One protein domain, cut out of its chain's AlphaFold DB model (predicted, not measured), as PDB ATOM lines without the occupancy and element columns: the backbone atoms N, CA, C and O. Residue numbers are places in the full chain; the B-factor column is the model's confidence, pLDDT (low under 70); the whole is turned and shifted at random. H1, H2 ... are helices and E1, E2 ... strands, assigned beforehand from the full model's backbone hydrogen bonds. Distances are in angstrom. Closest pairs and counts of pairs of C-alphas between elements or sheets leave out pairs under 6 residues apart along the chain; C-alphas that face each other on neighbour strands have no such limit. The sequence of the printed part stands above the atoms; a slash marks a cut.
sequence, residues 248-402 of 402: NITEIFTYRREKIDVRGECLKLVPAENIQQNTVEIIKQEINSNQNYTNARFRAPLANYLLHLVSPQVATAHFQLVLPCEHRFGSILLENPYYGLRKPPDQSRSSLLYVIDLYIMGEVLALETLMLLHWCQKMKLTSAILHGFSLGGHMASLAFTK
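Overview. This is residues 248 to 402 of the 402 residues of the protein "Hypothetical protein" of Rotaria sordida (UniProt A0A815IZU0). A twisted sheet of four strands is crossed slantwise on one face by the long helix H4, which runs through the middle of the model. H5 packs on H4 and is apart from all four strands, and H1 and the small H3 also pack on H4, while H2 makes a corner with H1. The ends of the longest axis are H1 and the E1 and E2 hairpin turn. The printed part has 155 residues, in the order H1 H2 E1 E2 H3 E3 E4 H4 H5; the sheet's order is E1, E2, E3, E4, all antiparallel, and the class is mixed. It is compact, with a radius of gyration of the C-alphas of 15.9 A and spans of 51 by 38 by 29 A.

Arrangement. H1, residues 248 to 260, and H2, residues 263 to 269, touch only at the corner by their tight link; the closest C-alphas, of Ile 260 and Cys 266, are 4.9 A apart. E1, residues 280 to 287, is an edge strand that bends by 66 degrees at residue 283. It forms a hairpin with E2, residues 291 to 299, with N 281 and O 297 2.8 A apart, within hydrogen-bond range. H3, residues 302 to 305, is not on the sheet. E3, residues 316 to 324, is antiparallel to E2, with N 294 and O 321 at 2.9 A. E3 and E4, residues 331 to 334, form a hairpin, with N 320 and O 333 at 2.9 A. H4, residues 355 to 378, is the hub. It is on the sheet at a height over the sheet of 8.3 A, over E3 and slantwise to it at 44 degrees on the local plane. Residues 356 to 363 of H4 only just touch H1, with 3 pairs of C-alphas within 8 A, the closest those of Ile 260 and Glu 363 at 7.5 A. Residues 363 to 367 only just touch H3, also with 3 pairs, the closest C-alphas being those of Leu 302 and Val 364 at 5.9 A. With residues 362 to 370 H4 touches H5, residues 391 to 400, the same way at a steep tilt of 49 degrees; the closest C-alphas, of Ala 366 and Ala 399, are 5.5 A apart. Every O i to N i+4 pair is within hydrogen-bond range in H1 and H5, against 2 of 3 in H2 and 18 of 20 in H4; H3 is too short for such a pair.

Along the chain. H1 begins at C-alpha 248 (94.114, 127.950, 81.624) and is 16.4 A long; H2 is 10.3 A, E1 18.9 A, E2 26.1 A, H3 5.4 A, E3 26.3 A and E4 9.8 A. H4, 36.0 A, begins at C-alpha 355 (84.590, 135.573, 78.996). H5, 14.6 A, ends at C-alpha 400 (70.616, 114.024, 76.227).

Size, cuts and confidence. The C-alphas farthest apart, of Thr 250 and Ser 289, are 52.4 A apart. The printed part has no cut. The links E4 to H4, residues 335 to 354, and H4 to H5, residues 379 to 390, are long. The mean pLDDT of the printed part is 74.5; 47 residues are under 70, among them 271 to 279 and 382 to 393.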
ATOM      1  N   ASN A 248      95.495 128.120  81.151       58.47
ATOM      2  CA  ASN A 248      94.114 127.950  81.624       58.47
ATOM      3  C   ASN A 248      93.082 127.882  80.484       58.47
ATOM      4  O   ASN A 248      92.116 127.125  80.555       58.47
ATOM      5  N   ILE A 249      93.264 128.668  79.418       64.38
ATOM      6  CA  ILE A 249      92.347 128.661  78.269       64.38
ATOM      7  C   ILE A 249      92.534 127.386  77.445       64.38
ATOM      8  O   ILE A 249      91.549 126.755  77.054       64.38
ATOM      9  N   THR A 250      93.784 126.989  77.184       67.00
ATOM     10  CA  THR A 250      94.058 125.743  76.465       67.00
ATOM     11  C   THR A 250      93.542 124.538  77.228       67.00
ATOM     12  O   THR A 250      92.913 123.696  76.604       67.00
ATOM     13  N   GLU A 251      93.709 124.496  78.551       67.69
ATOM     14  CA  GLU A 251      93.216 123.416  79.406       67.69
ATOM     15  C   GLU A 251      91.694 123.277  79.350       67.69
ATOM     16  O   GLU A 251      91.190 122.164  79.250       67.69
ATOM     17  N   ILE A 252      90.945 124.384  79.334       69.38
ATOM     18  CA  ILE A 252      89.481 124.334  79.203       69.38
ATOM     19  C   ILE A 252      89.078 123.797  77.827       69.38
ATOM     20  O   ILE A 252      88.237 122.904  77.726       69.38
ATOM     21  N   PHE A 253      89.689 124.295  76.749       73.00
ATOM     22  CA  PHE A 253      89.340 123.844  75.401       73.00
ATOM     23  C   PHE A 253      89.774 122.401  75.113       73.00
ATOM     24  O   PHE A 253      89.054 121.688  74.408       73.00
ATOM     25  N   THR A 254      90.919 121.957  75.638       74.06
ATOM     26  CA  THR A 254      91.353 120.557  75.533       74.06
ATOM     27  C   THR A 254      90.460 119.658  76.374       74.06
ATOM     28  O   THR A 254      89.951 118.669  75.849       74.06
ATOM     29  N   TYR A 255      90.159 120.038  77.621       73.12
ATOM     30  CA  TYR A 255      89.254 119.290  78.493       73.12
ATOM     31  C   TYR A 255      87.869 119.132  77.864       73.12
ATOM     32  O   TYR A 255      87.327 118.028  77.814       73.12
ATOM     33  N   ARG A 256      87.315 120.204  77.291       72.38
ATOM     34  CA  ARG A 256      86.045 120.146  76.566       72.38
ATOM     35  C   ARG A 256      86.088 119.143  75.420       72.38
ATOM     36  O   ARG A 256      85.236 118.258  75.350       72.38
ATOM     37  N   ARG A 257      87.088 119.272  74.545       74.56
ATOM     38  CA  ARG A 257      87.229 118.445  73.341       74.56
ATOM     39  C   ARG A 257      87.409 116.967  73.684       74.56
ATOM     40  O   ARG A 257      86.845 116.113  73.011       74.56
ATOM     41  N   GLU A 258      88.206 116.668  74.704       75.50
ATOM     42  CA  GLU A 258      88.589 115.296  75.040       75.50
ATOM     43  C   GLU A 258      87.605 114.612  75.991       75.50
ATOM     44  O   GLU A 258      87.396 113.403  75.886       75.50
ATOM     45  N   LYS A 259      86.998 115.360  76.921       70.81
ATOM     46  CA  LYS A 259      86.188 114.794  78.009       70.81
ATOM     47  C   LYS A 259      84.699 115.090  77.895       70.81
ATOM     48  O   LYS A 259      83.908 114.190  78.155       70.81
ATOM     49  N   ILE A 260      84.301 116.299  77.503       69.44
ATOM     50  CA  ILE A 260      82.879 116.698  77.475       69.44
ATOM     51  C   ILE A 260      82.229 116.346  76.135       69.44
ATOM     52  O   ILE A 260      81.119 115.815  76.106       69.44
ATOM     53  N   ASP A 261      82.917 116.603  75.020       69.75
ATOM     54  CA  ASP A 261      82.368 116.377  73.680       69.75
ATOM     55  C   ASP A 261      82.252 114.887  73.315       69.75
ATOM     56  O   ASP A 261      81.428 114.533  72.461       69.75
ATOM     57  N   VAL A 262      83.026 114.023  73.985       73.69
ATOM     58  CA  VAL A 262      83.066 112.568  73.787       73.69
ATOM     59  C   VAL A 262      82.130 111.861  74.777       73.69
ATOM     60  O   VAL A 262      82.413 111.787  75.972       73.69
ATOM     61  N   ARG A 263      81.037 111.257  74.274       64.00
ATOM     62  CA  ARG A 263      79.977 110.602  75.079       64.00
ATOM     63  C   ARG A 263      80.513 109.637  76.141       64.00
ATOM     64  O   ARG A 263      80.122 109.708  77.305       64.00
ATOM     65  N   GLY A 264      81.385 108.718  75.729       67.56
ATOM     66  CA  GLY A 264      81.905 107.670  76.609       67.56
ATOM     67  C   GLY A 264      82.770 108.215  77.744       67.56
ATOM     68  O   GLY A 264      82.791 107.625  78.818       67.56
ATOM     69  N   GLU A 265      83.448 109.340  77.528       73.00
ATOM     70  CA  GLU A 265      84.283 109.987  78.542       73.00
ATOM     71  C   GLU A 265      83.449 110.887  79.460       73.00
ATOM     72  O   GLU A 265      83.630 110.843  80.675       73.00
ATOM     73  N   CYS A 266      82.473 111.617  78.914       69.31
ATOM     74  CA  CYS A 266      81.590 112.492  79.685       69.31
ATOM     75  C   CYS A 266      80.761 111.704  80.714       69.31
ATOM     76  O   CYS A 266      80.650 112.102  81.874       69.31
ATOM     77  N   LEU A 267      80.266 110.517  80.339       69.50
ATOM     78  CA  LEU A 267      79.539 109.635  81.259       69.50
ATOM     79  C   LEU A 267      80.434 109.087  82.387       69.50
ATOM     80  O   LEU A 267      79.962 108.884  83.504       69.50
ATOM     81  N   LYS A 268      81.736 108.895  82.131       71.06
ATOM     82  CA  LYS A 268      82.705 108.469  83.159       71.06
ATOM     83  C   LYS A 268      82.979 109.558  84.193       71.06
ATOM     84  O   LYS A 268      83.373 109.225  85.306       71.06
ATOM     85  N   LEU A 269      82.766 110.834  83.857       71.38
ATOM     86  CA  LEU A 269      82.922 111.940  84.809       71.38
ATOM     87  C   LEU A 269      81.834 111.933  85.891       71.38
ATOM     88  O   LEU A 269      82.082 112.407  87.002       71.38
ATOM     89  N   VAL A 270      80.656 111.377  85.579       72.12
ATOM     90  CA  VAL A 270      79.509 111.237  86.490       72.12
ATOM     91  C   VAL A 270      79.011 109.783  86.475       72.12
ATOM     92  O   VAL A 270      77.953 109.495  85.909       72.12
ATOM     93  N   PRO A 271      79.760 108.835  87.071       65.62
ATOM     94  CA  PRO A 271      79.378 107.431  87.038       65.62
ATOM     95  C   PRO A 271      78.154 107.185  87.928       65.62
ATOM     96  O   PRO A 271      78.111 107.619  89.082       65.62
ATOM     97  N   ALA A 272      77.174 106.442  87.402       62.03
ATOM     98  CA  ALA A 272      75.924 106.116  88.097       62.03
ATOM     99  C   ALA A 272      76.143 105.372  89.434       62.03
ATOM    100  O   ALA A 272      75.325 105.481  90.347       62.03
ATOM    101  N   GLU A 273      77.267 104.661  89.567       57.75
ATOM    102  CA  GLU A 273      77.654 103.878  90.748       57.75
ATOM    103  C   GLU A 273      78.144 104.746  91.926       57.75
ATOM    104  O   GLU A 273      77.910 104.392  93.081       57.75
ATOM    105  N   ASN A 274      78.744 105.918  91.665       56.09
ATOM    106  CA  ASN A 274      79.235 106.832  92.715       56.09
ATOM    107  C   ASN A 274      78.157 107.781  93.260       56.09
ATOM    108  O   ASN A 274      78.421 108.560  94.179       56.09
ATOM    109  N   ILE A 275      76.931 107.726  92.735       57.34
ATOM    110  CA  ILE A 275      75.804 108.497  93.263       57.34
ATOM    111  C   ILE A 275      75.268 107.759  94.494       57.34
ATOM    112  O   ILE A 275      74.268 107.037  94.444       57.34
ATOM    113  N   GLN A 276      75.959 107.907  95.626       51.19
ATOM    114  CA  GLN A 276      75.467 107.461  96.932       51.19
ATOM    115  C   GLN A 276      74.135 108.162  97.264       51.19
ATOM    116  O   GLN A 276      73.827 109.226  96.734       51.19
ATOM    117  N   GLN A 277      73.305 107.581  98.141       44.81
ATOM    118  CA  GLN A 277      72.035 108.199  98.586       44.81
ATOM    119  C   GLN A 277      72.201 109.612  99.193       44.81
ATOM    120  O   GLN A 277      71.212 110.330  99.290       44.81
ATOM    121  N   ASN A 278      73.435 110.033  99.501       46.34
ATOM    122  CA  ASN A 278      73.784 111.310 100.128       46.34
ATOM    123  C   ASN A 278      74.397 112.365  99.179       46.34
ATOM    124  O   ASN A 278      74.932 113.357  99.657       46.34
ATOM    125  N   THR A 279      74.365 112.199  97.850       64.06
ATOM    126  CA  THR A 279      74.914 113.231  96.935       64.06
ATOM    127  C   THR A 279      74.009 114.450  96.758       64.06
ATOM    128  O   THR A 279      74.469 115.500  96.316       64.06
ATOM    129  N   VAL A 280      72.719 114.296  97.057       74.06
ATOM    130  CA  VAL A 280      71.710 115.353  96.972       74.06
ATOM    131  C   VAL A 280      71.177 115.607  98.375       74.06
ATOM    132  O   VAL A 280      70.536 114.741  98.966       74.06
ATOM    133  N   GLU A 281      71.433 116.797  98.902       81.69
ATOM    134  CA  GLU A 281      70.945 117.235 100.204       81.69
ATOM    135  C   GLU A 281      69.590 117.925 100.029       81.69
ATOM    136  O   GLU A 281      69.487 118.955  99.359       81.69
ATOM    137  N   ILE A 282      68.538 117.369 100.628       82.00
ATOM    138  CA  ILE A 282      67.210 117.990 100.632       82.00
ATOM    139  C   ILE A 282      67.203 119.090 101.698       82.00
ATOM    140  O   ILE A 282      67.376 118.815 102.881       82.00
ATOM    141  N   ILE A 283      67.003 120.338 101.274       83.62
ATOM    142  CA  ILE A 283      66.980 121.517 102.151       83.62
ATOM    143  C   ILE A 283      65.599 121.670 102.785       83.62
ATOM    144  O   ILE A 283      65.474 121.918 103.981       83.62
ATOM    145  N   LYS A 284      64.549 121.571 101.964       84.69
ATOM    146  CA  LYS A 284      63.170 121.808 102.393       84.69
ATOM    147  C   LYS A 284      62.215 120.985 101.546       84.69
ATOM    148  O   LYS A 284      62.329 120.994 100.322       84.69
ATOM    149  N   GLN A 285      61.264 120.323 102.195       81.50
ATOM    150  CA  GLN A 285      60.177 119.622 101.527       81.50
ATOM    151  C   GLN A 285      58.841 120.151 102.050       81.50
ATOM    152  O   GLN A 285      58.581 120.105 103.251       81.50
ATOM    153  N   GLU A 286      58.017 120.682 101.153       82.38
ATOM    154  CA  GLU A 286      56.675 121.178 101.453       82.38
ATOM    155  C   GLU A 286      55.653 120.318 100.715       82.38
ATOM    156  O   GLU A 286      55.730 120.136  99.500       82.38
ATOM    157  N   ILE A 287      54.700 119.777 101.467       77.31
ATOM    158  CA  ILE A 287      53.610 118.957 100.944       77.31
ATOM    159  C   ILE A 287      52.348 119.813 101.027       77.31
ATOM    160  O   ILE A 287      51.794 120.002 102.109       77.31
ATOM    161  N   ASN A 288      51.920 120.357  99.889       77.69
ATOM    162  CA  ASN A 288      50.638 121.045  99.756       77.69
ATOM    163  C   ASN A 288      49.585 120.061  99.229       77.69
ATOM    164  O   ASN A 288      49.926 119.044  98.628       77.69
ATOM    165  N   SER A 289      48.296 120.378  99.392       67.25
ATOM    166  CA  SER A 289      47.186 119.480  99.018       67.25
ATOM    167  C   SER A 289      47.248 118.965  97.570       67.25
ATOM    168  O   SER A 289      46.805 117.852  97.307       67.25
ATOM    169  N   ASN A 290      47.834 119.740  96.647       74.88
ATOM    170  CA  ASN A 290      47.873 119.417  95.215       74.88
ATOM    171  C   ASN A 290      49.297 119.171  94.674       74.88
ATOM    172  O   ASN A 290      49.440 118.665  93.558       74.88
ATOM    173  N   GLN A 291      50.353 119.566  95.398       78.31
ATOM    174  CA  GLN A 291      51.734 119.589  94.893       78.31
ATOM    175  C   GLN A 291      52.761 119.364  96.009       78.31
ATOM    176  O   GLN A 291      52.668 119.960  97.081       78.31
ATOM    177  N   ASN A 292      53.789 118.578  95.699       81.50
ATOM    178  CA  ASN A 292      54.963 118.351  96.530       81.50
ATOM    179  C   ASN A 292      56.139 119.164  95.987       81.50
ATOM    180  O   ASN A 292      56.582 118.948  94.856       81.50
ATOM    181  N   TYR A 293      56.649 120.077  96.807       85.62
ATOM    182  CA  TYR A 293      57.830 120.876  96.519       85.62
ATOM    183  C   TYR A 293      59.025 120.314  97.280       85.62
ATOM    184  O   TYR A 293      58.996 120.232  98.507       85.62
ATOM    185  N   THR A 294      60.097 119.982  96.566       84.62
ATOM    186  CA  THR A 294      61.362 119.545  97.163       84.62
ATOM    187  C   THR A 294      62.478 120.463  96.689       84.62
ATOM    188  O   THR A 294      62.873 120.422  95.527       84.62
ATOM    189  N   ASN A 295      63.000 121.282  97.597       88.06
ATOM    190  CA  ASN A 295      64.208 122.067  97.378       88.06
ATOM    191  C   ASN A 295      65.409 121.238  97.809       88.06
ATOM    192  O   ASN A 295      65.486 120.806  98.963       88.06
ATOM    193  N   ALA A 296      66.355 121.043  96.901       88.19
ATOM    194  CA  ALA A 296      67.552 120.273  97.163       88.19
ATOM    195  C   ALA A 296      68.785 120.943  96.556       88.19
ATOM    196  O   ALA A 296      68.699 121.774  95.651       88.19
ATOM    197  N   ARG A 297      69.951 120.577  97.077       89.00
ATOM    198  CA  ARG A 297      71.244 121.014  96.561       89.00
ATOM    199  C   ARG A 297      72.171 119.836  96.359       89.00
ATOM    200  O   ARG A 297      72.060 118.816  97.034       89.00
ATOM    201  N   PHE A 298      73.107 119.996  95.444       87.44
ATOM    202  CA  PHE A 298      74.168 119.033  95.213       87.44
ATOM    203  C   PHE A 298      75.445 119.744  94.786       87.44
ATOM    204  O   PHE A 298      75.428 120.898  94.355       87.44
ATOM    205  N   ARG A 299      76.575 119.055  94.916       83.69
ATOM    206  CA  ARG A 299      77.862 119.580  94.468       83.69
ATOM    207  C   ARG A 299      78.028 119.338  92.969       83.69
ATOM    208  O   ARG A 299      77.904 118.203  92.517       83.69
ATOM    209  N   ALA A 300      78.324 120.394  92.216       81.12
ATOM    210  CA  ALA A 300      78.529 120.332  90.775       81.12
ATOM    211  C   ALA A 300      79.694 119.377  90.436       81.12
ATOM    212  O   ALA A 300      80.799 119.576  90.955       81.12
ATOM    213  N   PRO A 301      79.508 118.374  89.556       77.25
ATOM    214  CA  PRO A 301      80.554 117.391  89.263       77.25
ATOM    215  C   PRO A 301      81.840 118.008  88.704       77.25
ATOM    216  O   PRO A 301      82.936 117.598  89.083       77.25
ATOM    217  N   LEU A 302      81.719 119.040  87.858       75.38
ATOM    218  CA  LEU A 302      82.871 119.719  87.257       75.38
ATOM    219  C   LEU A 302      83.770 120.393  88.305       75.38
ATOM    220  O   LEU A 302      84.989 120.425  88.143       75.38
ATOM    221  N   ALA A 303      83.189 120.865  89.411       71.56
ATOM    222  CA  ALA A 303      83.937 121.518  90.483       71.56
ATOM    223  C   ALA A 303      84.912 120.568  91.203       71.56
ATOM    224  O   ALA A 303      85.801 121.037  91.907       71.56
ATOM    225  N   ASN A 304      84.773 119.247  91.034       70.44
ATOM    226  CA  ASN A 304      85.715 118.269  91.584       70.44
ATOM    227  C   ASN A 304      86.955 118.075  90.696       70.44
ATOM    228  O   ASN A 304      88.004 117.699  91.209       70.44
ATOM    229  N   TYR A 305      86.842 118.334  89.390       70.31
ATOM    230  CA  TYR A 305      87.925 118.122  88.425       70.31
ATOM    231  C   TYR A 305      88.704 119.410  88.125       70.31
ATOM    232  O   TYR A 305      89.921 119.364  87.987       70.31
ATOM    233  N   LEU A 306      88.026 120.563  88.075       70.31
ATOM    234  CA  LEU A 306      88.625 121.864  87.743       70.31
ATOM    235  C   LEU A 306      88.465 122.868  88.896       70.31
ATOM    236  O   LEU A 306      87.904 123.954  88.751       70.31
ATOM    237  N   LEU A 307      88.978 122.487  90.069       58.94
ATOM    238  CA  LEU A 307      88.814 123.218  91.335       58.94
ATOM    239  C   LEU A 307      89.432 124.630  91.334       58.94
ATOM    240  O   LEU A 307      89.055 125.462  92.150       58.94
ATOM    241  N   HIS A 308      90.376 124.899  90.426       68.81
ATOM    242  CA  HIS A 308      91.065 126.187  90.301       68.81
ATOM    243  C   HIS A 308      90.382 127.157  89.317       68.81
ATOM    244  O   HIS A 308      90.709 128.341  89.315       68.81
ATOM    245  N   LEU A 309      89.434 126.678  88.500       69.69
ATOM    246  CA  LEU A 309      88.726 127.486  87.495       69.69
ATOM    247  C   LEU A 309      87.286 127.800  87.901       69.69
ATOM    248  O   LEU A 309      86.739 128.823  87.501       69.69
ATOM    249  N   VAL A 310      86.668 126.933  88.707       72.50
ATOM    250  CA  VAL A 310      85.293 127.118  89.173       72.50
ATOM    251  C   VAL A 310      85.298 127.851  90.511       72.50
ATOM    252  O   VAL A 310      85.849 127.372  91.500       72.50
ATOM    253  N   SER A 311      84.638 129.009  90.559       74.75
ATOM    254  CA  SER A 311      84.412 129.751  91.803       74.75
ATOM    255  C   SER A 311      83.691 128.870  92.845       74.75
ATOM    256  O   SER A 311      82.770 128.124  92.496       74.75
ATOM    257  N   PRO A 312      84.047 128.951  94.143       78.62
ATOM    258  CA  PRO A 312      83.466 128.090  95.174       78.62
ATOM    259  C   PRO A 312      81.949 128.279  95.329       78.62
ATOM    260  O   PRO A 312      81.245 127.331  95.670       78.62
ATOM    261  N   GLN A 313      81.424 129.467  95.015       81.00
ATOM    262  CA  GLN A 313      79.985 129.747  94.977       81.00
ATOM    263  C   GLN A 313      79.275 128.973  93.857       81.00
ATOM    264  O   GLN A 313      78.139 128.530  94.019       81.00
ATOM    265  N   VAL A 314      79.957 128.765  92.728       81.81
ATOM    266  CA  VAL A 314      79.442 127.997  91.591       81.81
ATOM    267  C   VAL A 314      79.504 126.493  91.865       81.81
ATOM    268  O   VAL A 314      78.730 125.743  91.285       81.81
ATOM    269  N   ALA A 315      80.342 126.021  92.789       82.62
ATOM    270  CA  ALA A 315      80.486 124.592  93.072       82.62
ATOM    271  C   ALA A 315      79.228 123.921  93.661       82.62
ATOM    272  O   ALA A 315      79.131 122.695  93.634       82.62
ATOM    273  N   THR A 316      78.271 124.690  94.191       85.94
ATOM    274  CA  THR A 316      77.017 124.155  94.743       85.94
ATOM    275  C   THR A 316      75.849 124.522  93.839       85.94
ATOM    276  O   THR A 316      75.576 125.698  93.617       85.94
ATOM    277  N   ALA A 317      75.158 123.512  93.321       87.69
ATOM    278  CA  ALA A 317      73.977 123.666  92.489       87.69
ATOM    279  C   ALA A 317      72.712 123.499  93.333       87.69
ATOM    280  O   ALA A 317      72.609 122.561  94.127       87.69
ATOM    281  N   HIS A 318      71.742 124.390  93.139       88.75
ATOM    282  CA  HIS A 318      70.423 124.303  93.759       88.75
ATOM    283  C   HIS A 318      69.390 123.934  92.702       88.75
ATOM    284  O   HIS A 318      69.403 124.468  91.589       88.75
ATOM    285  N   PHE A 319      68.480 123.034  93.053       88.75
ATOM    286  CA  PHE A 319      67.344 122.713  92.209       88.75
ATOM    287  C   PHE A 319      66.068 122.552  93.026       88.75
ATOM    288  O   PHE A 319      66.080 122.189  94.205       88.75
ATOM    289  N   GLN A 320      64.950 122.815  92.364       87.81
ATOM    290  CA  GLN A 320      63.616 122.647  92.910       87.81
ATOM    291  C   GLN A 320      62.864 121.617  92.075       87.81
ATOM    292  O   GLN A 320      62.727 121.762  90.862       87.81
ATOM    293  N   LEU A 321      62.382 120.565  92.728       85.56
ATOM    294  CA  LEU A 321      61.519 119.555  92.136       85.56
ATOM    295  C   LEU A 321      60.073 119.844  92.540       85.56
ATOM    296  O   LEU A 321      59.763 119.936  93.728       85.56
ATOM    297  N   VAL A 322      59.194 119.957  91.549       86.31
ATOM    298  CA  VAL A 322      57.751 120.121  91.738       86.31
ATOM    299  C   VAL A 322      57.051 118.888  91.185       86.31
ATOM    300  O   VAL A 322      57.051 118.655  89.971       86.31
ATOM    301  N   LEU A 323      56.464 118.096  92.081       81.12
ATOM    302  CA  LEU A 323      55.684 116.905  91.755       81.12
ATOM    303  C   LEU A 323      54.205 117.147  92.093       81.12
ATOM    304  O   LEU A 323      53.859 117.196  93.272       81.12
ATOM    305  N   PRO A 324      53.314 117.304  91.105       80.00
ATOM    306  CA  PRO A 324      51.876 117.340  91.356       80.00
ATOM    307  C   PRO A 324      51.371 115.984  91.871       80.00
ATOM    308  O   PRO A 324      51.798 114.936  91.391       80.00
ATOM    309  N   CYS A 325      50.434 116.000  92.821       66.81
ATOM    310  CA  CYS A 325      49.874 114.780  93.414       66.81
ATOM    311  C   CYS A 325      48.967 114.007  92.436       66.81
ATOM    312  O   CYS A 325      48.866 112.787  92.522       66.81
ATOM    313  N   GLU A 326      48.322 114.709  91.496       60.97
ATOM    314  CA  GLU A 326      47.335 114.135  90.564       60.97
ATOM    315  C   GLU A 326      47.904 113.796  89.175       60.97
ATOM    316  O   GLU A 326      47.332 112.987  88.442       60.97
ATOM    317  N   HIS A 327      49.032 114.396  88.781       61.31
ATOM    318  CA  HIS A 327      49.598 114.234  87.440       61.31
ATOM    319  C   HIS A 327      50.890 113.414  87.449       61.31
ATOM    320  O   HIS A 327      51.746 113.564  88.311       61.31
ATOM    321  N   ARG A 328      51.079 112.594  86.406       64.88
ATOM    322  CA  ARG A 328      52.289 111.774  86.191       64.88
ATOM    323  C   ARG A 328      53.522 112.571  85.725       64.88
ATOM    324  O   ARG A 328      54.526 111.965  85.367       64.88
ATOM    325  N   PHE A 329      53.454 113.903  85.705       71.88
ATOM    326  CA  PHE A 329      54.507 114.775  85.182       71.88
ATOM    327  C   PHE A 329      55.045 115.684  86.282       71.88
ATOM    328  O   PHE A 329      54.296 116.468  86.854       71.88
ATOM    329  N   GLY A 330      56.345 115.583  86.552       75.56
ATOM    330  CA  GLY A 330      57.082 116.481  87.437       75.56
ATOM    331  C   GLY A 330      57.909 117.487  86.649       75.56
ATOM    332  O   GLY A 330      58.302 117.213  85.516       75.56
ATOM    333  N   SER A 331      58.212 118.629  87.258       82.12
ATOM    334  CA  SER A 331      59.165 119.595  86.703       82.12
ATOM    335  C   SER A 331      60.342 119.782  87.653       82.12
ATOM    336  O   SER A 331      60.156 119.854  88.867       82.12
ATOM    337  N   ILE A 332      61.554 119.822  87.100       82.38
ATOM    338  CA  ILE A 332      62.780 120.142  87.835       82.38
ATOM    339  C   ILE A 332      63.281 121.480  87.315       82.38
ATOM    340  O   ILE A 332      63.501 121.642  86.116       82.38
ATOM    341  N   LEU A 333      63.472 122.424  88.225       85.62
ATOM    342  CA  LEU A 333      64.068 123.717  87.948       85.62
ATOM    343  C   LEU A 333      65.485 123.729  88.518       85.62
ATOM    344  O   LEU A 333      65.657 123.690  89.733       85.62
ATOM    345  N   LEU A 334      66.489 123.770  87.642       85.50
ATOM    346  CA  LEU A 334      67.902 123.873  88.010       85.50
ATOM    347  C   LEU A 334      68.366 125.331  87.909       85.50
ATOM    348  O   LEU A 334      68.130 125.996  86.898       85.50
ATOM    349  N   GLU A 335      69.041 125.824  88.944       86.25
ATOM    350  CA  GLU A 335      69.632 127.161  88.957       86.25
ATOM    351  C   GLU A 335      70.911 127.226  88.105       86.25
ATOM    352  O   GLU A 335      71.870 126.481  88.324       86.25
ATOM    353  N   ASN A 336      70.947 128.165  87.154       86.56
ATOM    354  CA  ASN A 336      72.068 128.336  86.231       86.56
ATOM    355  C   ASN A 336      73.353 128.823  86.954       86.56
ATOM    356  O   ASN A 336      73.263 129.722  87.798       86.56
ATOM    357  N   PRO A 337      74.555 128.311  86.611       86.00
ATOM    358  CA  PRO A 337      75.828 128.804  87.149       86.00
ATOM    359  C   PRO A 337      76.007 130.317  86.947       86.00
ATOM    360  O   PRO A 337      75.652 130.828  85.890       86.00
ATOM    361  N   TYR A 338      76.597 131.026  87.920       87.19
ATOM    362  CA  TYR A 338      76.805 132.493  87.925       87.19
ATOM    363  C   TYR A 338      75.538 133.363  88.044       87.19
ATOM    364  O   TYR A 338      75.615 134.592  87.936       87.19
ATOM    365  N   TYR A 339      74.380 132.754  88.309       86.31
ATOM    366  CA  TYR A 339      73.123 133.450  88.588       86.31
ATOM    367  C   TYR A 339      72.630 133.160  90.009       86.31
ATOM    368  O   TYR A 339      73.080 132.216  90.655       86.31
ATOM    369  N   GLY A 340      71.716 134.010  90.489       85.38
ATOM    370  CA  GLY A 340      71.041 133.843  91.778       85.38
ATOM    371  C   GLY A 340      72.007 133.659  92.951       85.38
ATOM    372  O   GLY A 340      72.851 134.521  93.196       85.38
ATOM    373  N   LEU A 341      71.875 132.541  93.668       83.19
ATOM    374  CA  LEU A 341      72.682 132.169  94.834       83.19
ATOM    375  C   LEU A 341      74.111 131.742  94.466       83.19
ATOM    376  O   LEU A 341      74.994 131.750  95.321       83.19
ATOM    377  N   ARG A 342      74.353 131.393  93.198       86.00
ATOM    378  CA  ARG A 342      75.655 130.940  92.671       86.00
ATOM    379  C   ARG A 342      76.486 132.080  92.088       86.00
ATOM    380  O   ARG A 342      77.484 131.850  91.406       86.00
ATOM    381  N   LYS A 343      76.047 133.317  92.298       86.31
ATOM    382  CA  LYS A 343      76.676 134.512  91.757       86.31
ATOM    383  C   LYS A 343      77.883 134.936  92.619       86.31
ATOM    384  O   LYS A 343      77.714 135.114  93.826       86.31
ATOM    385  N   PRO A 344      79.077 135.151  92.031       84.56
ATOM    386  CA  PRO A 344      80.229 135.689  92.754       84.56
ATOM    387  C   PRO A 344      79.939 137.078  93.352       84.56
ATOM    388  O   PRO A 344      79.237 137.871  92.715       84.56
ATOM    389  N   PRO A 345      80.492 137.410  94.534       81.56
ATOM    390  CA  PRO A 345      80.221 138.683  95.213       81.56
ATOM    391  C   PRO A 345      80.654 139.903  94.388       81.56
ATOM    392  O   PRO A 345      79.980 140.930  94.416       81.56
ATOM    393  N   ASP A 346      81.717 139.765  93.596       83.75
ATOM    394  CA  ASP A 346      82.269 140.845  92.770       83.75
ATOM    395  C   ASP A 346      81.471 141.088  91.477       83.75
ATOM    396  O   ASP A 346      81.680 142.076  90.771       83.75
ATOM    397  N   GLN A 347      80.541 140.192  91.128       82.62
ATOM    398  CA  GLN A 347      79.786 140.285  89.886       82.62
ATOM    399  C   GLN A 347      78.630 141.285  90.034       82.62
ATOM    400  O   GLN A 347      77.736 141.135  90.869       82.62
ATOM    401  N   SER A 348      78.562 142.293  89.164       78.00
ATOM    402  CA  SER A 348      77.409 143.201  89.101       78.00
ATOM    403  C   SER A 348      76.361 142.679  88.119       78.00
ATOM    404  O   SER A 348      76.686 142.254  87.015       78.00
ATOM    405  N   ARG A 349      75.079 142.705  88.513       81.12
ATOM    406  CA  ARG A 349      73.935 142.251  87.687       81.12
ATOM    407  C   ARG A 349      74.152 140.855  87.059       81.12
ATOM    408  O   ARG A 349      74.700 139.979  87.721       81.12
ATOM    409  N   SER A 350      73.654 140.637  85.843       75.44
ATOM    410  CA  SER A 350      73.732 139.379  85.086       75.44
ATOM    411  C   SER A 350      74.929 139.316  84.131       75.44
ATOM    412  O   SER A 350      75.027 138.385  83.341       75.44
ATOM    413  N   SER A 351      75.817 140.313  84.151       77.12
ATOM    414  CA  SER A 351      77.023 140.321  83.322       77.12
ATOM    415  C   SER A 351      78.114 139.489  83.982       77.12
ATOM    416  O   SER A 351      78.479 139.774  85.122       77.12
ATOM    417  N   LEU A 352      78.630 138.496  83.261       80.12
ATOM    418  CA  LEU A 352      79.796 137.718  83.678       80.12
ATOM    419  C   LEU A 352      81.036 138.614  83.736       80.12
ATOM    420  O   LEU A 352      81.181 139.521  82.912       80.12
ATOM    421  N   LEU A 353      81.915 138.361  84.706       73.19
ATOM    422  CA  LEU A 353      83.160 139.115  84.875       73.19
ATOM    423  C   LEU A 353      84.200 138.710  83.829       73.19
ATOM    424  O   LEU A 353      84.889 139.573  83.286       73.19
ATOM    425  N   TYR A 354      84.278 137.415  83.512       79.88
ATOM    426  CA  TYR A 354      85.222 136.888  82.539       79.88
ATOM    427  C   TYR A 354      84.507 136.197  81.379       79.88
ATOM    428  O   TYR A 354      83.498 135.518  81.544       79.88
ATOM    429  N   VAL A 355      85.080 136.307  80.177       75.19
ATOM    430  CA  VAL A 355      84.590 135.573  78.996       75.19
ATOM    431  C   VAL A 355      84.700 134.060  79.210       75.19
ATOM    432  O   VAL A 355      83.867 133.305  78.714       75.19
ATOM    433  N   ILE A 356      85.688 133.613  79.992       76.69
ATOM    434  CA  ILE A 356      85.877 132.195  80.301       76.69
ATOM    435  C   ILE A 356      84.717 131.609  81.120       76.69
ATOM    436  O   ILE A 356      84.352 130.453  80.912       76.69
ATOM    437  N   ASP A 357      84.061 132.425  81.953       79.50
ATOM    438  CA  ASP A 357      82.898 132.010  82.745       79.50
ATOM    439  C   ASP A 357      81.734 131.565  81.849       79.50
ATOM    440  O   ASP A 357      80.939 130.715  82.241       79.50
ATOM    441  N   LEU A 358      81.642 132.093  80.620       79.75
ATOM    442  CA  LEU A 358      80.619 131.691  79.653       79.75
ATOM    443  C   LEU A 358      80.815 130.242  79.187       79.75
ATOM    444  O   LEU A 358      79.840 129.512  79.007       79.75
ATOM    445  N   TYR A 359      82.070 129.824  79.010       77.94
ATOM    446  CA  TYR A 359      82.407 128.453  78.634       77.94
ATOM    447  C   TYR A 359      82.193 127.501  79.812       77.94
ATOM    448  O   TYR A 359      81.496 126.497  79.661       77.94
ATOM    449  N   ILE A 360      82.691 127.877  80.995       80.44
ATOM    450  CA  ILE A 360      82.528 127.106  82.235       80.44
ATOM    451  C   ILE A 360      81.039 126.913  82.554       80.44
ATOM    452  O   ILE A 360      80.616 125.807  82.872       80.44
ATOM    453  N   MET A 361      80.210 127.953  82.405       84.06
ATOM    454  CA  MET A 361      78.764 127.876  82.634       84.06
ATOM    455  C   MET A 361      78.091 126.776  81.808       84.06
ATOM    456  O   MET A 361      77.306 126.002  82.354       84.06
ATOM    457  N   GLY A 362      78.385 126.696  80.505       81.06
ATOM    458  CA  GLY A 362      77.787 125.686  79.629       81.06
ATOM    459  C   GLY A 362      78.187 124.261  80.018       81.06
ATOM    460  O   GLY A 362      77.352 123.358  80.019       81.06
ATOM    461  N   GLU A 363      79.449 124.074  80.399       78.94
ATOM    462  CA  GLU A 363      80.014 122.776  80.782       78.94
ATOM    463  C   GLU A 363      79.500 122.287  82.137       78.94
ATOM    464  O   GLU A 363      79.096 121.129  82.274       78.94
ATOM    465  N   VAL A 364      79.442 123.185  83.124       82.25
ATOM    466  CA  VAL A 364      78.856 122.910  84.439       82.25
ATOM    467  C   VAL A 364      77.392 122.496  84.282       82.25
ATOM    468  O   VAL A 364      76.992 121.462  84.811       82.25
ATOM    469  N   LEU A 365      76.606 123.248  83.502       84.50
ATOM    470  CA  LEU A 365      75.180 122.978  83.312       84.50
ATOM    471  C   LEU A 365      74.920 121.625  82.622       84.50
ATOM    472  O   LEU A 365      73.996 120.904  83.006       84.50
ATOM    473  N   ALA A 366      75.739 121.256  81.632       80.25
ATOM    474  CA  ALA A 366      75.625 119.969  80.946       80.25
ATOM    475  C   ALA A 366      75.859 118.785  81.904       80.25
ATOM    476  O   ALA A 366      75.065 117.842  81.935       80.25
ATOM    477  N   LEU A 367      76.902 118.856  82.741       80.88
ATOM    478  CA  LEU A 367      77.217 117.812  83.723       80.88
ATOM    479  C   LEU A 367      76.217 117.765  84.888       80.88
ATOM    480  O   LEU A 367      75.871 116.683  85.359       80.88
ATOM    481  N   GLU A 368      75.715 118.916  85.338       84.44
ATOM    482  CA  GLU A 368      74.650 119.003  86.349       84.44
ATOM    483  C   GLU A 368      73.351 118.357  85.860       84.44
ATOM    484  O   GLU A 368      72.708 117.607  86.595       84.44
ATOM    485  N   THR A 369      73.004 118.582  84.592       82.00
ATOM    486  CA  THR A 369      71.836 117.962  83.957       82.00
ATOM    487  C   THR A 369      71.984 116.439  83.885       82.00
ATOM    488  O   THR A 369      71.041 115.712  84.199       82.00
ATOM    489  N   LEU A 370      73.178 115.943  83.542       80.88
ATOM    490  CA  LEU A 370      73.481 114.509  83.523       80.88
ATOM    491  C   LEU A 370      73.399 113.880  84.926       80.88
ATOM    492  O   LEU A 370      72.844 112.793  85.090       80.88
ATOM    493  N   MET A 371      73.905 114.569  85.952       81.75
ATOM    494  CA  MET A 371      73.788 114.116  87.340       81.75
ATOM    495  C   MET A 371      72.323 114.021  87.784       81.75
ATOM    496  O   MET A 371      71.926 113.011  88.374       81.75
ATOM    497  N   LEU A 372      71.515 115.043  87.492       82.12
ATOM    498  CA  LEU A 372      70.088 115.039  87.811       82.12
ATOM    499  C   LEU A 372      69.352 113.906  87.094       82.12
ATOM    500  O   LEU A 372      68.500 113.261  87.699       82.12
ATOM    501  N   LEU A 373      69.716 113.610  85.845       80.12
ATOM    502  CA  LEU A 373      69.128 112.507  85.092       80.12
ATOM    503  C   LEU A 373      69.394 111.150  85.763       80.12
ATOM    504  O   LEU A 373      68.457 110.378  85.968       80.12
ATOM    505  N   HIS A 374      70.639 110.874  86.164       79.75
ATOM    506  CA  HIS A 374      70.965 109.648  86.900       79.75
ATOM    507  C   HIS A 374      70.250 109.577  88.257       79.75
ATOM    508  O   HIS A 374      69.771 108.515  88.660       79.75
ATOM    509  N   TRP A 375      70.123 110.707  88.957       80.56
ATOM    510  CA  TRP A 375      69.362 110.778  90.203       80.56
ATOM    511  C   TRP A 375      67.869 110.472  89.980       80.56
ATOM    512  O   TRP A 375      67.288 109.676  90.719       80.56
ATOM    513  N   CYS A 376      67.260 111.003  88.914       78.69
ATOM    514  CA  CYS A 376      65.883 110.690  88.523       78.69
ATOM    515  C   CYS A 376      65.691 109.207  88.172       78.69
ATOM    516  O   CYS A 376      64.706 108.601  88.597       78.69
ATOM    517  N   GLN A 377      66.641 108.606  87.447       76.88
ATOM    518  CA  GLN A 377      66.631 107.171  87.143       76.88
ATOM    519  C   GLN A 377      66.678 106.328  88.422       76.88
ATOM    520  O   GLN A 377      65.906 105.379  88.567       76.88
ATOM    521  N   LYS A 378      67.515 106.715  89.395       76.94
ATOM    522  CA  LYS A 378      67.593 106.056  90.707       76.94
ATOM    523  C   LYS A 378      66.290 106.177  91.502       76.94
ATOM    524  O   LYS A 378      65.876 105.217  92.148       76.94
ATOM    525  N   MET A 379      65.609 107.318  91.400       74.31
ATOM    526  CA  MET A 379      64.280 107.549  91.979       74.31
ATOM    527  C   MET A 379      63.136 106.864  91.203       74.31
ATOM    528  O   MET A 379      61.971 107.052  91.545       74.31
ATOM    529  N   LYS A 380      63.444 106.050  90.179       72.75
ATOM    530  CA  LYS A 380      62.480 105.347  89.310       72.75
ATOM    531  C   LYS A 380      61.508 106.278  88.567       72.75
ATOM    532  O   LYS A 380      60.397 105.874  88.231       72.75
ATOM    533  N   LEU A 381      61.924 107.507  88.264       71.19
ATOM    534  CA  LEU A 381      61.174 108.430  87.409       71.19
ATOM    535  C   LEU A 381      61.478 108.079  85.940       71.19
ATOM    536  O   LEU A 381      62.497 108.483  85.388       71.19
ATOM    537  N   THR A 382      60.636 107.249  85.320       52.88
ATOM    538  CA  THR A 382      60.959 106.504  84.083       52.88
ATOM    539  C   THR A 382      60.715 107.247  82.763       52.88
ATOM    540  O   THR A 382      60.899 106.669  81.693       52.88
ATOM    541  N   SER A 383      60.330 108.525  82.774       57.75
ATOM    542  CA  SER A 383      60.139 109.311  81.542       57.75
ATOM    543  C   SER A 383      60.405 110.795  81.792       57.75
ATOM    544  O   SER A 383      59.489 111.566  82.064       57.75
ATOM    545  N   ALA A 384      61.677 111.194  81.735       61.78
ATOM    546  CA  ALA A 384      62.076 112.593  81.842       61.78
ATOM    547  C   ALA A 384      62.080 113.240  80.447       61.78
ATOM    548  O   ALA A 384      62.845 112.833  79.576       61.78
ATOM    549  N   ILE A 385      61.228 114.246  80.239       62.88
ATOM    550  CA  ILE A 385      61.324 115.147  79.085       62.88
ATOM    551  C   ILE A 385      62.170 116.336  79.523       62.88
ATOM    552  O   ILE A 385      61.835 117.017  80.491       62.88
ATOM    553  N   LEU A 386      63.265 116.583  78.810       65.19
ATOM    554  CA  LEU A 386      64.161 117.691  79.094       65.19
ATOM    555  C   LEU A 386      63.778 118.892  78.230       65.19
ATOM    556  O   LEU A 386      63.896 118.857  77.007       65.19
ATOM    557  N   HIS A 387      63.307 119.954  78.874       62.72
ATOM    558  CA  HIS A 387      62.984 121.224  78.233       62.72
ATOM    559  C   HIS A 387      63.642 122.346  79.033       62.72
ATOM    560  O   HIS A 387      63.586 122.347  80.260       62.72
ATOM    561  N   GLY A 388      64.263 123.307  78.354       63.41
ATOM    562  CA  GLY A 388      64.881 124.458  79.004       63.41
ATOM    563  C   GLY A 388      64.489 125.757  78.321       63.41
ATOM    564  O   GLY A 388      64.179 125.783  77.133       63.41
ATOM    565  N   PHE A 389      64.497 126.845  79.084       61.66
ATOM    566  CA  PHE A 389      64.323 128.186  78.543       61.66
ATOM    567  C   PHE A 389      65.660 128.697  77.990       61.66
ATOM    568  O   PHE A 389      66.699 128.565  78.641       61.66
ATOM    569  N   SER A 390      65.633 129.322  76.808       65.81
ATOM    570  CA  SER A 390      66.814 129.932  76.177       65.81
ATOM    571  C   SER A 390      67.957 128.922  75.932       65.81
ATOM    572  O   SER A 390      67.719 127.745  75.656       65.81
ATOM    573  N   LEU A 391      69.212 129.371  76.020       67.00
ATOM    574  CA  LEU A 391      70.421 128.573  75.799       67.00
ATOM    575  C   LEU A 391      70.525 127.360  76.742       67.00
ATOM    576  O   LEU A 391      71.118 126.349  76.370       67.00
ATOM    577  N   GLY A 392      69.902 127.421  77.925       65.75
ATOM    578  CA  GLY A 392      69.886 126.315  78.884       65.75
ATOM    579  C   GLY A 392      69.217 125.056  78.330       65.75
ATOM    580  O   GLY A 392      69.700 123.957  78.576       65.75
ATOM    581  N   GLY A 393      68.173 125.202  77.502       67.88
ATOM    582  CA  GLY A 393      67.535 124.066  76.825       67.88
ATOM    583  C   GLY A 393      68.436 123.405  75.783       67.88
ATOM    584  O   GLY A 393      68.446 122.183  75.664       67.88
ATOM    585  N   HIS A 394      69.245 124.199  75.076       71.56
ATOM    586  CA  HIS A 394      70.226 123.675  74.127       71.56
ATOM    587  C   HIS A 394      71.345 122.908  74.845       71.56
ATOM    588  O   HIS A 394      71.653 121.784  74.464       71.56
ATOM    589  N   MET A 395      71.893 123.467  75.930       71.69
ATOM    590  CA  MET A 395      72.922 122.792  76.738       71.69
ATOM    591  C   MET A 395      72.400 121.507  77.385       71.69
ATOM    592  O   MET A 395      73.077 120.482  77.376       71.69
ATOM    593  N   ALA A 396      71.164 121.534  77.879       66.31
ATOM    594  CA  ALA A 396      70.494 120.362  78.419       66.31
ATOM    595  C   ALA A 396      70.279 119.293  77.326       66.31
ATOM    596  O   ALA A 396      70.569 118.116  77.530       66.31
ATOM    597  N   SER A 397      69.861 119.696  76.121       67.94
ATOM    598  CA  SER A 397      69.735 118.791  74.972       67.94
ATOM    599  C   SER A 397      71.068 118.152  74.575       67.94
ATOM    600  O   SER A 397      71.079 116.965  74.257       67.94
ATOM    601  N   LEU A 398      72.191 118.874  74.654       67.12
ATOM    602  CA  LEU A 398      73.525 118.309  74.398       67.12
ATOM    603  C   LEU A 398      73.893 117.191  75.384       67.12
ATOM    604  O   LEU A 398      74.587 116.255  74.994       67.12
ATOM    605  N   ALA A 399      73.389 117.247  76.620       63.44
ATOM    606  CA  ALA A 399      73.554 116.168  77.592       63.44
ATOM    607  C   ALA A 399      72.684 114.932  77.276       63.44
ATOM    608  O   ALA A 399      73.015 113.832  77.709       63.44
ATOM    609  N   PHE A 400      71.581 115.095  76.529       61.09
ATOM    610  CA  PHE A 400      70.616 114.024  76.227       61.09
ATOM    611  C   PHE A 400      70.768 113.410  74.823       61.09
ATOM    612  O   PHE A 400      70.463 112.238  74.624       61.09
ATOM    613  N   THR A 401      71.199 114.198  73.834       50.41
ATOM    614  CA  THR A 401      71.239 113.812  72.407       50.41
ATOM    615  C   THR A 401      72.519 113.108  71.971       50.41
ATOM    616  O   THR A 401      72.579 112.646  70.832       50.41
ATOM    617  N   LYS A 402      73.527 113.004  72.841       42.09
ATOM    618  CA  LYS A 402      74.799 112.354  72.518       42.09
ATOM    619  C   LYS A 402      74.908 110.956  73.094       42.09
ATOM    620  O   LYS A 402      74.838 110.773  74.326       42.09
TER     621      LYS A 402